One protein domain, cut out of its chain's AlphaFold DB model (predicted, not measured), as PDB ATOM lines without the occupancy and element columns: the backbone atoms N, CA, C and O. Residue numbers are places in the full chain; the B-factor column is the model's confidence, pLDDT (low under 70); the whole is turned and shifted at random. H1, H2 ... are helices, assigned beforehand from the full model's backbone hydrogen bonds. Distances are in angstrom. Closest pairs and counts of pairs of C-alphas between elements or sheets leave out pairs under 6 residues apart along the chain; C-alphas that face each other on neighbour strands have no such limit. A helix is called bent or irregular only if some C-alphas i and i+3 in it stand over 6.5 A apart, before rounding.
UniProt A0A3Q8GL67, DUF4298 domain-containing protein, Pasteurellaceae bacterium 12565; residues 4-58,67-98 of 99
ATOM      1  N   ALA A   4      71.618  52.700   1.824       96.38
ATOM      2  CA  ALA A   4      71.894  54.078   1.422       96.38
ATOM      3  C   ALA A   4      73.282  54.257   0.775       96.38
ATOM      4  O   ALA A   4      73.411  55.023  -0.173       96.38
ATOM      5  N   ASP A   5      74.304  53.536   1.246       97.00
ATOM      6  CA  ASP A   5      75.653  53.603   0.668       97.00
ATOM      7  C   ASP A   5      75.682  52.955  -0.721       97.00
ATOM      8  O   ASP A   5      76.319  53.470  -1.635       97.00
ATOM      9  N   ILE A   6      74.945  51.853  -0.893       97.56
ATOM     10  CA  ILE A   6      74.788  51.178  -2.189       97.56
ATOM     11  C   ILE A   6      74.053  52.088  -3.180       97.56
ATOM     12  O   ILE A   6      74.496  52.221  -4.316       97.56
ATOM     13  N   GLN A   7      72.977  52.756  -2.748       98.00
ATOM     14  CA  GLN A   7      72.224  53.670  -3.611       98.00
ATOM     15  C   GLN A   7      73.101  54.819  -4.120       98.00
ATOM     16  O   GLN A   7      73.079  55.105  -5.307       98.00
ATOM     17  N   LYS A   8      73.948  55.406  -3.263       98.12
ATOM     18  CA  LYS A   8      74.889  56.451  -3.694       98.12
ATOM     19  C   LYS A   8      75.826  55.974  -4.806       98.12
ATOM     20  O   LYS A   8      76.081  56.717  -5.743       98.12
ATOM     21  N   MET A   9      76.334  54.743  -4.718       98.25
ATOM     22  CA  MET A   9      77.184  54.184  -5.777       98.25
ATOM     23  C   MET A   9      76.394  53.924  -7.063       98.25
ATOM     24  O   MET A   9      76.904  54.188  -8.150       98.25
ATOM     25  N   GLN A  10      75.144  53.467  -6.948       98.19
ATOM     26  CA  GLN A  10      74.255  53.307  -8.098       98.19
ATOM     27  C   GLN A  10      73.980  54.650  -8.788       98.19
ATOM     28  O   GLN A  10      74.014  54.721 -10.012       98.19
ATOM     29  N   ASP A  11      73.764  55.718  -8.021       98.56
ATOM     30  CA  ASP A  11      73.522  57.056  -8.563       98.56
ATOM     31  C   ASP A  11      74.760  57.596  -9.299       98.56
ATOM     32  O   ASP A  11      74.624  58.227 -10.348       98.56
ATOM     33  N   CYS A  12      75.970  57.312  -8.799       98.50
ATOM     34  CA  CYS A  12      77.212  57.612  -9.519       98.50
ATOM     35  C   CYS A  12      77.312  56.824 -10.833       98.50
ATOM     36  O   CYS A  12      77.683  57.384 -11.861       98.50
ATOM     37  N   TYR A  13      76.977  55.532 -10.815       98.56
ATOM     38  CA  TYR A  13      77.013  54.698 -12.016       98.56
ATOM     39  C   TYR A  13      75.995  55.155 -13.069       98.56
ATOM     40  O   TYR A  13      76.322  55.201 -14.249       98.56
ATOM     41  N   ASN A  14      74.791  55.549 -12.655       98.69
ATOM     42  CA  ASN A  14      73.781  56.075 -13.573       98.69
ATOM     43  C   ASN A  14      74.278  57.351 -14.271       98.69
ATOM     44  O   ASN A  14      74.229  57.433 -15.494       98.69
ATOM     45  N   GLN A  15      74.850  58.291 -13.512       98.62
ATOM     46  CA  GLN A  15      75.467  59.498 -14.078       98.62
ATOM     47  C   GLN A  15      76.627  59.168 -15.028       98.62
ATOM     48  O   GLN A  15      76.789  59.813 -16.059       98.62
ATOM     49  N   TRP A  16      77.429  58.149 -14.710       98.31
ATOM     50  CA  TRP A  16      78.485  57.676 -15.605       98.31
ATOM     51  C   TRP A  16      77.927  57.141 -16.930       98.31
ATOM     52  O   TRP A  16      78.431  57.501 -17.993       98.31
ATOM     53  N   VAL A  17      76.883  56.311 -16.878       98.56
ATOM     54  CA  VAL A  17      76.234  55.749 -18.073       98.56
ATOM     55  C   VAL A  17      75.670  56.856 -18.967       98.56
ATOM     56  O   VAL A  17      75.774  56.758 -20.186       98.56
ATOM     57  N   GLU A  18      75.121  57.918 -18.378       98.31
ATOM     58  CA  GLU A  18      74.637  59.092 -19.116       98.31
ATOM     59  C   GLU A  18      75.775  59.918 -19.737       98.31
ATOM     60  O   GLU A  18      75.624  60.442 -20.838       98.31
ATOM     61  N   LEU A  19      76.921  60.024 -19.056       98.25
ATOM     62  CA  LEU A  19      78.069  60.809 -19.513       98.25
ATOM     63  C   LEU A  19      78.874  60.114 -20.622       98.25
ATOM     64  O   LEU A  19      79.428  60.788 -21.494       98.25
ATOM     65  N   LEU A  20      78.958  58.781 -20.594       97.75
ATOM     66  CA  LEU A  20      79.828  57.996 -21.475       97.75
ATOM     67  C   LEU A  20      79.656  58.321 -22.979       97.75
ATOM     68  O   LEU A  20      80.674  58.578 -23.626       97.75
ATOM     69  N   PRO A  21      78.435  58.417 -23.544       98.00
ATOM     70  CA  PRO A  21      78.263  58.742 -24.961       98.00
ATOM     71  C   PRO A  21      78.809  60.123 -25.357       98.00
ATOM     72  O   PRO A  21      79.323  60.290 -26.463       98.00
ATOM     73  N   GLU A  22      78.731  61.124 -24.474       97.62
ATOM     74  CA  GLU A  22      79.278  62.456 -24.765       97.62
ATOM     75  C   GLU A  22      80.814  62.455 -24.722       97.62
ATOM     76  O   GLU A  22      81.446  63.150 -25.519       97.62
ATOM     77  N   LEU A  23      81.430  61.626 -23.868       96.19
ATOM     78  CA  LEU A  23      82.883  61.425 -23.880       96.19
ATOM     79  C   LEU A  23      83.346  60.761 -25.184       96.19
ATOM     80  O   LEU A  23      84.310  61.220 -25.799       96.19
ATOM     81  N   GLU A  24      82.638  59.727 -25.644       96.62
ATOM     82  CA  GLU A  24      82.925  59.046 -26.915       96.62
ATOM     83  C   GLU A  24      82.763  59.989 -28.114       96.62
ATOM     84  O   GLU A  24      83.623  60.064 -28.993       96.62
ATOM     85  N   LYS A  25      81.693  60.783 -28.123       97.62
ATOM     86  CA  LYS A  25      81.471  61.824 -29.130       97.62
ATOM     87  C   LYS A  25      82.567  62.886 -29.110       97.62
ATOM     88  O   LYS A  25      82.975  63.344 -30.177       97.62
ATOM     89  N   GLY A  26      83.073  63.243 -27.930       96.00
ATOM     90  CA  GLY A  26      84.227  64.126 -27.781       96.00
ATOM     91  C   GLY A  26      85.451  63.616 -28.547       96.00
ATOM     92  O   GLY A  26      86.109  64.395 -29.233       96.00
ATOM     93  N   ILE A  27      85.718  62.305 -28.527       95.56
ATOM     94  CA  ILE A  27      86.831  61.694 -29.280       95.56
ATOM     95  C   ILE A  27      86.656  61.896 -30.793       95.56
ATOM     96  O   ILE A  27      87.602  62.269 -31.488       95.56
ATOM     97  N   GLU A  28      85.448  61.694 -31.320       97.31
ATOM     98  CA  GLU A  28      85.172  61.917 -32.746       97.31
ATOM     99  C   GLU A  28      85.246  63.403 -33.129       97.31
ATOM    100  O   GLU A  28      85.746  63.756 -34.201       97.31
ATOM    101  N   GLN A  29      84.815  64.299 -32.237       97.00
ATOM    102  CA  GLN A  29      84.970  65.743 -32.420       97.00
ATOM    103  C   GLN A  29      86.445  66.148 -32.487       97.00
ATOM    104  O   GLN A  29      86.808  66.942 -33.354       97.00
ATOM    105  N   TRP A  30      87.303  65.561 -31.646       96.25
ATOM    106  CA  TRP A  30      88.751  65.769 -31.689       96.25
ATOM    107  C   TRP A  30      89.353  65.353 -33.029       96.25
ATOM    108  O   TRP A  30      90.053  66.150 -33.653       96.25
ATOM    109  N   LYS A  31      89.021  64.154 -33.528       96.50
ATOM    110  CA  LYS A  31      89.474  63.692 -34.852       96.50
ATOM    111  C   LYS A  31      89.066  64.660 -35.959       96.50
ATOM    112  O   LYS A  31      89.876  65.004 -36.819       96.50
ATOM    113  N   ARG A  32      87.815  65.130 -35.928       97.69
ATOM    114  CA  ARG A  32      87.307  66.096 -36.907       97.69
ATOM    115  C   ARG A  32      88.026  67.443 -36.805       97.69
ATOM    116  O   ARG A  32      88.376  68.004 -37.838       97.69
ATOM    117  N   ALA A  33      88.250  67.950 -35.594       96.94
ATOM    118  CA  ALA A  33      88.980  69.195 -35.374       96.94
ATOM    119  C   ALA A  33      90.408  69.110 -35.933       96.94
ATOM    120  O   ALA A  33      90.813  69.990 -36.689       96.94
ATOM    121  N   SER A  34      91.134  68.022 -35.657       95.19
ATOM    122  CA  SER A  34      92.485  67.832 -36.197       95.19
ATOM    123  C   SER A  34      92.495  67.750 -37.726       95.19
ATOM    124  O   SER A  34      93.341  68.377 -38.356       95.19
ATOM    125  N   ALA A  35      91.519  67.069 -38.338       97.38
ATOM    126  CA  ALA A  35      91.403  66.993 -39.797       97.38
ATOM    127  C   ALA A  35      91.106  68.353 -40.460       97.38
ATOM    128  O   ALA A  35      91.526  68.591 -41.590       97.38
ATOM    129  N   LEU A  36      90.389  69.250 -39.772       97.56
ATOM    130  CA  LEU A  36      90.126  70.613 -40.248       97.56
ATOM    131  C   LEU A  36      91.348  71.524 -40.085       97.56
ATOM    132  O   LEU A  36      91.650  72.311 -40.978       97.56
ATOM    133  N   LEU A  37      92.047  71.421 -38.953       96.94
ATOM    134  CA  LEU A  37      93.182  72.287 -38.631       96.94
ATOM    135  C   LEU A  37      94.469  71.888 -39.352       96.94
ATOM    136  O   LEU A  37      95.309  72.746 -39.594       96.94
ATOM    137  N   GLU A  38      94.637  70.621 -39.728       96.81
ATOM    138  CA  GLU A  38      95.832  70.156 -40.431       96.81
ATOM    139  C   GLU A  38      96.115  70.919 -41.743       96.81
ATOM    140  O   GLU A  38      97.216  71.462 -41.874       96.81
ATOM    141  N   PRO A  39      95.181  71.029 -42.711       97.75
ATOM    142  CA  PRO A  39      95.430  71.811 -43.920       97.75
ATOM    143  C   PRO A  39      95.609  73.307 -43.626       97.75
ATOM    144  O   PRO A  39      96.429  73.947 -44.279       97.75
ATOM    145  N   LEU A  40      94.908  73.853 -42.625       97.19
ATOM    146  CA  LEU A  40      95.048  75.257 -42.219       97.19
ATOM    147  C   LEU A  40      96.434  75.548 -41.633       97.19
ATOM    148  O   LEU A  40      97.037  76.561 -41.964       97.19
ATOM    149  N   SER A  41      96.965  74.639 -40.816       96.88
ATOM    150  CA  SER A  41      98.315  74.718 -40.256       96.88
ATOM    151  C   SER A  41      99.380  74.661 -41.348       96.88
ATOM    152  O   SER A  41     100.289  75.490 -41.379       96.88
ATOM    153  N   ARG A  42      99.235  73.728 -42.302       97.69
ATOM    154  CA  ARG A  42     100.144  73.631 -43.454       97.69
ATOM    155  C   ARG A  42     100.111  74.891 -44.310       97.69
ATOM    156  O   ARG A  42     101.169  75.334 -44.735       97.69
ATOM    157  N   PHE A  43      98.921  75.446 -44.547       97.50
ATOM    158  CA  PHE A  43      98.757  76.694 -45.283       97.50
ATOM    159  C   PHE A  43      99.407  77.862 -44.541       97.50
ATOM    160  O   PHE A  43     100.255  78.532 -45.108       97.50
ATOM    161  N   TYR A  44      99.104  78.052 -43.257       96.88
ATOM    162  CA  TYR A  44      99.681  79.127 -42.446       96.88
ATOM    163  C   TYR A  44     101.217  79.094 -42.397       96.88
ATOM    164  O   TYR A  44     101.876  80.129 -42.412       96.88
ATOM    165  N   ALA A  45     101.807  77.895 -42.367       95.81
ATOM    166  CA  ALA A  45     103.257  77.712 -42.367       95.81
ATOM    167  C   ALA A  45     103.915  77.911 -43.747       95.81
ATOM    168  O   ALA A  45     105.145  77.857 -43.858       95.81
ATOM    169  N   SER A  46     103.126  78.089 -44.806       97.38
ATOM    170  CA  SER A  46     103.617  78.088 -46.177       97.38
ATOM    171  C   SER A  46     104.136  79.473 -46.608       97.38
ATOM    172  O   SER A  46     103.700  80.506 -46.093       97.38
ATOM    173  N   PRO A  47     105.110  79.546 -47.537       96.81
ATOM    174  CA  PRO A  47     105.509  80.815 -48.151       96.81
ATOM    175  C   PRO A  47     104.346  81.513 -48.866       96.81
ATOM    176  O   PRO A  47     104.241  82.732 -48.800       96.81
ATOM    177  N   GLU A  48     103.446  80.740 -49.479       97.25
ATOM    178  CA  GLU A  48     102.285  81.252 -50.212       97.25
ATOM    179  C   GLU A  48     101.327  82.022 -49.299       97.25
ATOM    180  O   GLU A  48     100.785  83.043 -49.711       97.25
ATOM    181  N   TRP A  49     101.135  81.588 -48.046       97.50
ATOM    182  CA  TRP A  49     100.337  82.362 -47.090       97.50
ATOM    183  C   TRP A  49     100.932  83.749 -46.841       97.50
ATOM    184  O   TRP A  49     100.180  84.715 -46.803       97.50
ATOM    185  N   ARG A  50     102.264  83.869 -46.726       95.06
ATOM    186  CA  ARG A  50     102.932  85.170 -46.530       95.06
ATOM    187  C   ARG A  50     102.765  86.077 -47.744       95.06
ATOM    188  O   ARG A  50     102.423  87.241 -47.591       95.06
ATOM    189  N   GLU A  51     102.946  85.531 -48.942       97.12
ATOM    190  CA  GLU A  51     102.727  86.291 -50.176       97.12
ATOM    191  C   GLU A  51     101.280  86.781 -50.280       97.12
ATOM    192  O   GLU A  51     101.041  87.945 -50.599       97.12
ATOM    193  N   LEU A  52     100.308  85.920 -49.972       97.50
ATOM    194  CA  LEU A  52      98.893  86.286 -49.978       97.50
ATOM    195  C   LEU A  52      98.548  87.275 -48.861       97.50
ATOM    196  O   LEU A  52      97.766  88.185 -49.093       97.50
ATOM    197  N   HIS A  53      99.138  87.146 -47.674       95.44
ATOM    198  CA  HIS A  53      98.978  88.115 -46.591       95.44
ATOM    199  C   HIS A  53      99.372  89.531 -47.037       95.44
ATOM    200  O   HIS A  53      98.633  90.480 -46.782       95.44
ATOM    201  N   ASP A  54     100.496  89.659 -47.751       94.94
ATOM    202  CA  ASP A  54     101.029  90.953 -48.187       94.94
ATOM    203  C   ASP A  54     100.311  91.532 -49.418       94.94
ATOM    204  O   ASP A  54     100.285  92.750 -49.604       94.94
ATOM    205  N   SER A  55      99.784  90.674 -50.300       95.88
ATOM    206  CA  SER A  55      99.361  91.079 -51.650       95.88
ATOM    207  C   SER A  55      97.886  90.859 -51.982       95.88
ATOM    208  O   SER A  55      97.416  91.410 -52.975       95.88
ATOM    209  N   PHE A  56      97.149  90.075 -51.193       95.81
ATOM    210  CA  PHE A  56      95.749  89.767 -51.482       95.81
ATOM    211  C   PHE A  56      94.837  90.931 -51.076       95.81
ATOM    212  O   PHE A  56      94.692  91.242 -49.894       95.81
ATOM    213  N   ASP A  57      94.195  91.556 -52.060       93.31
ATOM    214  CA  ASP A  57      93.354  92.748 -51.892       93.31
ATOM    215  C   ASP A  57      91.854  92.489 -52.125       93.31
ATOM    216  O   ASP A  57      91.022  93.384 -51.945       93.31
ATOM    217  N   GLU A  58      91.483  91.255 -52.469       94.56
ATOM    218  CA  GLU A  58      90.092  90.853 -52.658       94.56
ATOM    219  C   GLU A  58      89.379  90.536 -51.331       94.56
ATOM    220  O   GLU A  58      89.967  90.115 -50.332       94.56
ATOM    221  N   SER A  67      89.711  86.837 -41.289       95.50
ATOM    222  CA  SER A  67      90.319  86.267 -42.494       95.50
ATOM    223  C   SER A  67      91.425  85.278 -42.129       95.50
ATOM    224  O   SER A  67      92.230  85.554 -41.238       95.50
ATOM    225  N   ILE A  68      91.533  84.178 -42.876       96.06
ATOM    226  CA  ILE A  68      92.655  83.228 -42.768       96.06
ATOM    227  C   ILE A  68      94.003  83.864 -43.130       96.06
ATOM    228  O   ILE A  68      95.045  83.318 -42.786       96.06
ATOM    229  N   LEU A  69      93.979  84.998 -43.834       96.81
ATOM    230  CA  LEU A  69      95.158  85.792 -44.161       96.81
ATOM    231  C   LEU A  69      95.499  86.805 -43.067       96.81
ATOM    232  O   LEU A  69      96.482  87.506 -43.207       96.81
ATOM    233  N   SER A  70      94.730  86.920 -41.982       93.06
ATOM    234  CA  SER A  70      95.195  87.695 -40.825       93.06
ATOM    235  C   SER A  70      96.232  86.893 -40.034       93.06
ATOM    236  O   SER A  70      96.087  85.676 -39.910       93.06
ATOM    237  N   GLU A  71      97.250  87.569 -39.492       86.19
ATOM    238  CA  GLU A  71      98.288  86.929 -38.663       86.19
ATOM    239  C   GLU A  71      97.659  86.145 -37.496       86.19
ATOM    240  O   GLU A  71      97.997  84.989 -37.238       86.19
ATOM    241  N   ASP A  72      96.663  86.742 -36.842       94.56
ATOM    242  CA  ASP A  72      96.110  86.216 -35.597       94.56
ATOM    243  C   ASP A  72      95.069  85.102 -35.781       94.56
ATOM    244  O   ASP A  72      94.902  84.286 -34.877       94.56
ATOM    245  N   ALA A  73      94.337  85.024 -36.902       96.38
ATOM    246  CA  ALA A  73      93.214  84.082 -37.014       96.38
ATOM    247  C   ALA A  73      93.656  82.619 -36.900       96.38
ATOM    248  O   ALA A  73      93.125  81.862 -36.083       96.38
ATOM    249  N   LEU A  74      94.627  82.215 -37.723       96.06
ATOM    250  CA  LEU A  74      95.130  80.844 -37.717       96.06
ATOM    251  C   LEU A  74      96.047  80.599 -36.519       96.06
ATOM    252  O   LEU A  74      95.982  79.520 -35.931       96.06
ATOM    253  N   TRP A  75      96.830  81.597 -36.098       96.12
ATOM    254  CA  TRP A  75      97.650  81.480 -34.893       96.12
ATOM    255  C   TRP A  75      96.798  81.197 -33.646       96.12
ATOM    256  O   TRP A  75      97.075  80.234 -32.928       96.12
ATOM    257  N   ASN A  76      95.721  81.962 -33.430       97.25
ATOM    258  CA  ASN A  76      94.812  81.762 -32.301       97.25
ATOM    259  C   ASN A  76      94.141  80.388 -32.365       97.25
ATOM    260  O   ASN A  76      94.221  79.635 -31.401       97.25
ATOM    261  N   ALA A  77      93.563  80.016 -33.512       96.50
ATOM    262  CA  ALA A  77      92.878  78.730 -33.661       96.50
ATOM    263  C   ALA A  77      93.799  77.527 -33.372       96.50
ATOM    264  O   ALA A  77      93.402  76.561 -32.716       96.50
ATOM    265  N   LEU A  78      95.052  77.582 -33.840       96.31
ATOM    266  CA  LEU A  78      96.043  76.532 -33.593       96.31
ATOM    267  C   LEU A  78      96.508  76.519 -32.129       96.31
ATOM    268  O   LEU A  78      96.661  75.443 -31.546       96.31
ATOM    269  N   SER A  79      96.701  77.696 -31.529       96.88
ATOM    270  CA  SER A  79      97.085  77.849 -30.122       96.88
ATOM    271  C   SER A  79      96.002  77.320 -29.176       96.88
ATOM    272  O   SER A  79      96.297  76.521 -28.286       96.88
ATOM    273  N   GLU A  80      94.737  77.668 -29.416       96.44
ATOM    274  CA  GLU A  80      93.579  77.177 -28.661       96.44
ATOM    275  C   GLU A  80      93.480  75.647 -28.716       96.44
ATOM    276  O   GLU A  80      93.353  74.985 -27.682       96.44
ATOM    277  N   HIS A  81      93.608  75.056 -29.910       96.25
ATOM    278  CA  HIS A  81      93.582  73.600 -30.065       96.25
ATOM    279  C   HIS A  81      94.740  72.918 -29.325       96.25
ATOM    280  O   HIS A  81      94.544  71.889 -28.673       96.25
ATOM    281  N   HIS A  82      95.938  73.503 -29.382       96.31
ATOM    282  CA  HIS A  82      97.104  72.996 -28.666       96.31
ATOM    283  C   HIS A  82      96.911  73.039 -27.144       96.31
ATOM    284  O   HIS A  82      97.177  72.049 -26.461       96.31
ATOM    285  N   GLN A  83      96.400  74.149 -26.605       97.62
ATOM    286  CA  GLN A  83      96.112  74.280 -25.175       97.62
ATOM    287  C   GLN A  83      95.091  73.240 -24.706       97.62
ATOM    288  O   GLN A  83      95.321  72.560 -23.705       97.62
ATOM    289  N   LEU A  84      94.006  73.050 -25.462       96.75
ATOM    290  CA  LEU A  84      93.015  72.014 -25.168       96.75
ATOM    291  C   LEU A  84      93.636  70.609 -25.176       96.75
ATOM    292  O   LEU A  84      93.317  69.794 -24.310       96.75
ATOM    293  N   ALA A  85      94.550  70.329 -26.111       96.62
ATOM    294  CA  ALA A  85      95.216  69.032 -26.201       96.62
ATOM    295  C   ALA A  85      96.121  68.775 -24.986       96.62
ATOM    296  O   ALA A  85      96.156  67.659 -24.470       96.62
ATOM    297  N   LEU A  86      96.814  69.806 -24.489       97.50
ATOM    298  CA  LEU A  86      97.620  69.709 -23.271       97.50
ATOM    299  C   LEU A  86      96.764  69.414 -22.036       97.50
ATOM    300  O   LEU A  86      97.154  68.584 -21.215       97.50
ATOM    301  N   GLU A  87      95.602  70.053 -21.898       96.69
ATOM    302  CA  GLU A  87      94.682  69.760 -20.793       96.69
ATOM    303  C   GLU A  87      94.150  68.324 -20.869       96.69
ATOM    304  O   GLU A  87      94.173  67.594 -19.875       96.69
ATOM    305  N   TRP A  88      93.768  67.867 -22.064       95.19
ATOM    306  CA  TRP A  88      93.358  66.480 -22.287       95.19
ATOM    307  C   TRP A  88      94.467  65.477 -21.975       95.19
ATOM    308  O   TRP A  88      94.203  64.457 -21.335       95.19
ATOM    309  N   LEU A  89      95.708  65.770 -22.369       96.06
ATOM    310  CA  LEU A  89      96.867  64.943 -22.047       96.06
ATOM    311  C   LEU A  89      97.062  64.845 -20.530       96.06
ATOM    312  O   LEU A  89      97.151  63.738 -20.008       96.06
ATOM    313  N   LYS A  90      97.053  65.976 -19.811       96.31
ATOM    314  CA  LYS A  90      97.183  66.003 -18.342       96.31
ATOM    315  C   LYS A  90      96.110  65.155 -17.663       96.31
ATOM    316  O   LYS A  90      96.446  64.336 -16.810       96.31
ATOM    317  N   LEU A  91      94.841  65.329 -18.040       95.38
ATOM    318  CA  LEU A  91      93.718  64.584 -17.463       95.38
ATOM    319  C   LEU A  91      93.828  63.084 -17.747       95.38
ATOM    320  O   LEU A  91      93.662  62.268 -16.841       95.38
ATOM    321  N   SER A  92      94.154  62.729 -18.990       94.44
ATOM    322  CA  SER A  92      94.273  61.335 -19.423       94.44
ATOM    323  C   SER A  92      95.437  60.640 -18.725       94.44
ATOM    324  O   SER A  92      95.262  59.563 -18.162       94.44
ATOM    325  N   THR A  93      96.614  61.272 -18.689       96.38
ATOM    326  CA  THR A  93      97.778  60.740 -17.976       96.38
ATOM    327  C   THR A  93      97.486  60.610 -16.488       96.38
ATOM    328  O   THR A  93      97.693  59.534 -15.943       96.38
ATOM    329  N   ALA A  94      96.930  61.641 -15.844       95.75
ATOM    330  CA  ALA A  94      96.584  61.585 -14.426       95.75
ATOM    331  C   ALA A  94      95.570  60.478 -14.097       95.75
ATOM    332  O   ALA A  94      95.575  59.970 -12.981       95.75
ATOM    333  N   TYR A  95      94.688  60.109 -15.030       92.56
ATOM    334  CA  TYR A  95      93.800  58.960 -14.866       92.56
ATOM    335  C   TYR A  95      94.543  57.628 -15.033       92.56
ATOM    336  O   TYR A  95      94.385  56.739 -14.205       92.56
ATOM    337  N   ILE A  96      95.376  57.503 -16.070       94.38
ATOM    338  CA  ILE A  96      96.103  56.267 -16.404       94.38
ATOM    339  C   ILE A  96      97.164  55.920 -15.351       94.38
ATOM    340  O   ILE A  96      97.393  54.746 -15.082       94.38
ATOM    341  N   THR A  97      97.819  56.920 -14.759       94.56
ATOM    342  CA  THR A  97      98.908  56.722 -13.788       94.56
ATOM    343  C   THR A  97      98.436  56.695 -12.335       94.56
ATOM    344  O   THR A  97      99.272  56.710 -11.434       94.56
ATOM    345  N   LYS A  98      97.123  56.726 -12.074       81.50
ATOM    346  CA  LYS A  98      96.590  56.481 -10.729       81.50
ATOM    347  C   LYS A  98      96.750  54.994 -10.408       81.50
ATOM    348  O   LYS A  98      95.946  54.185 -10.865       81.50
TER     349      LYS A  98
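What this domain is: This is residues 4 to 58 and 67 to 98 of the 99 residues of the protein "DUF4298 domain-containing protein" of Pasteurellaceae bacterium 12565 (UniProt A0A3Q8GL67). Two long helices make a narrow V: the far end of the bent helix H1, at residues 37 to 44, packs on residues 74 to 78 near the start of H3, and from there the two spread apart. The short helix H2 sits just past the narrow end of the V, while residues 4 to 29 of H1 and residues 86 to 98 stick out as free arms. The printed part has 87 residues, with three named helices in the order H1, H2, H3 and no named strand, and its class is all helix. It is extended, with a radius of gyration of the C-alphas of 20.4 A and spans of 70 by 27 by 17 A.

Where its parts are: H1, residues 4 to 44, was assigned as one helix by its hydrogen bonds but is bent, with C-alphas 18 and 21 standing 6.9 A apart. Its arm H1a, residues 4 to 18, begins with C-alpha 4 at (71.894, 54.078, 1.422) and is 21.3 A long from first to last C-alpha. Its arm H1b, residues 21 to 44, is 34.4 A long and ends with C-alpha 44 at (99.681, 79.127, -42.446). H1b is irregular, with C-alphas 36 and 39 6.6 A apart, and has a kink of 28 degrees near residue 37. H2 holds residues 47 to 55. H3, residues 71 to 96, is 38.0 A long and ends with C-alpha 96 at (96.103, 56.267, -16.404); it is only just irregular, with C-alphas 71 and 74 6.9 A apart.

How they stand to each other: H1a and H1b stand at a steep tilt of 38 degrees, only just past shallow. H1a is apart from H2 and from H3. H1b touches H3 with residues 37 to 44 alone, and H3 touches it with residues 74 to 78 alone; their closest C-alphas, of Tyr 44 and Leu 74, are 6.8 A apart. These two run opposite ways at a steep tilt of 37 degrees, only just past shallow. H1b and H2 are close but not clearly touching, their closest C-alphas being those of Phe 43 and Trp 49 at 6.2 A. Their lines are only just about perpendicular, at 71 degrees. H2 and H3 are only just apart, with their closest C-alphas at 8.0 A. Every O i to N i+4 pair is within hydrogen-bond range in H1a and H2, against 18 of 20 in H1b and 21 of 22 in H3.

The domain as a whole: The two C-alphas farthest apart, those of Ala 4 and Ser 55, are 70.3 A from each other. Without the stretches that stand free, the body has 48 residues and spans 34 by 17 by 16 A. The link from H1 to H2 is tight, with 2 residues. The link from H2 to H3 runs across the cut, where residues 59 to 66 are not printed and C-alphas 58 and 67 are 11.2 A apart. The mean pLDDT of the printed part is 96.4, and no printed residue is under 70.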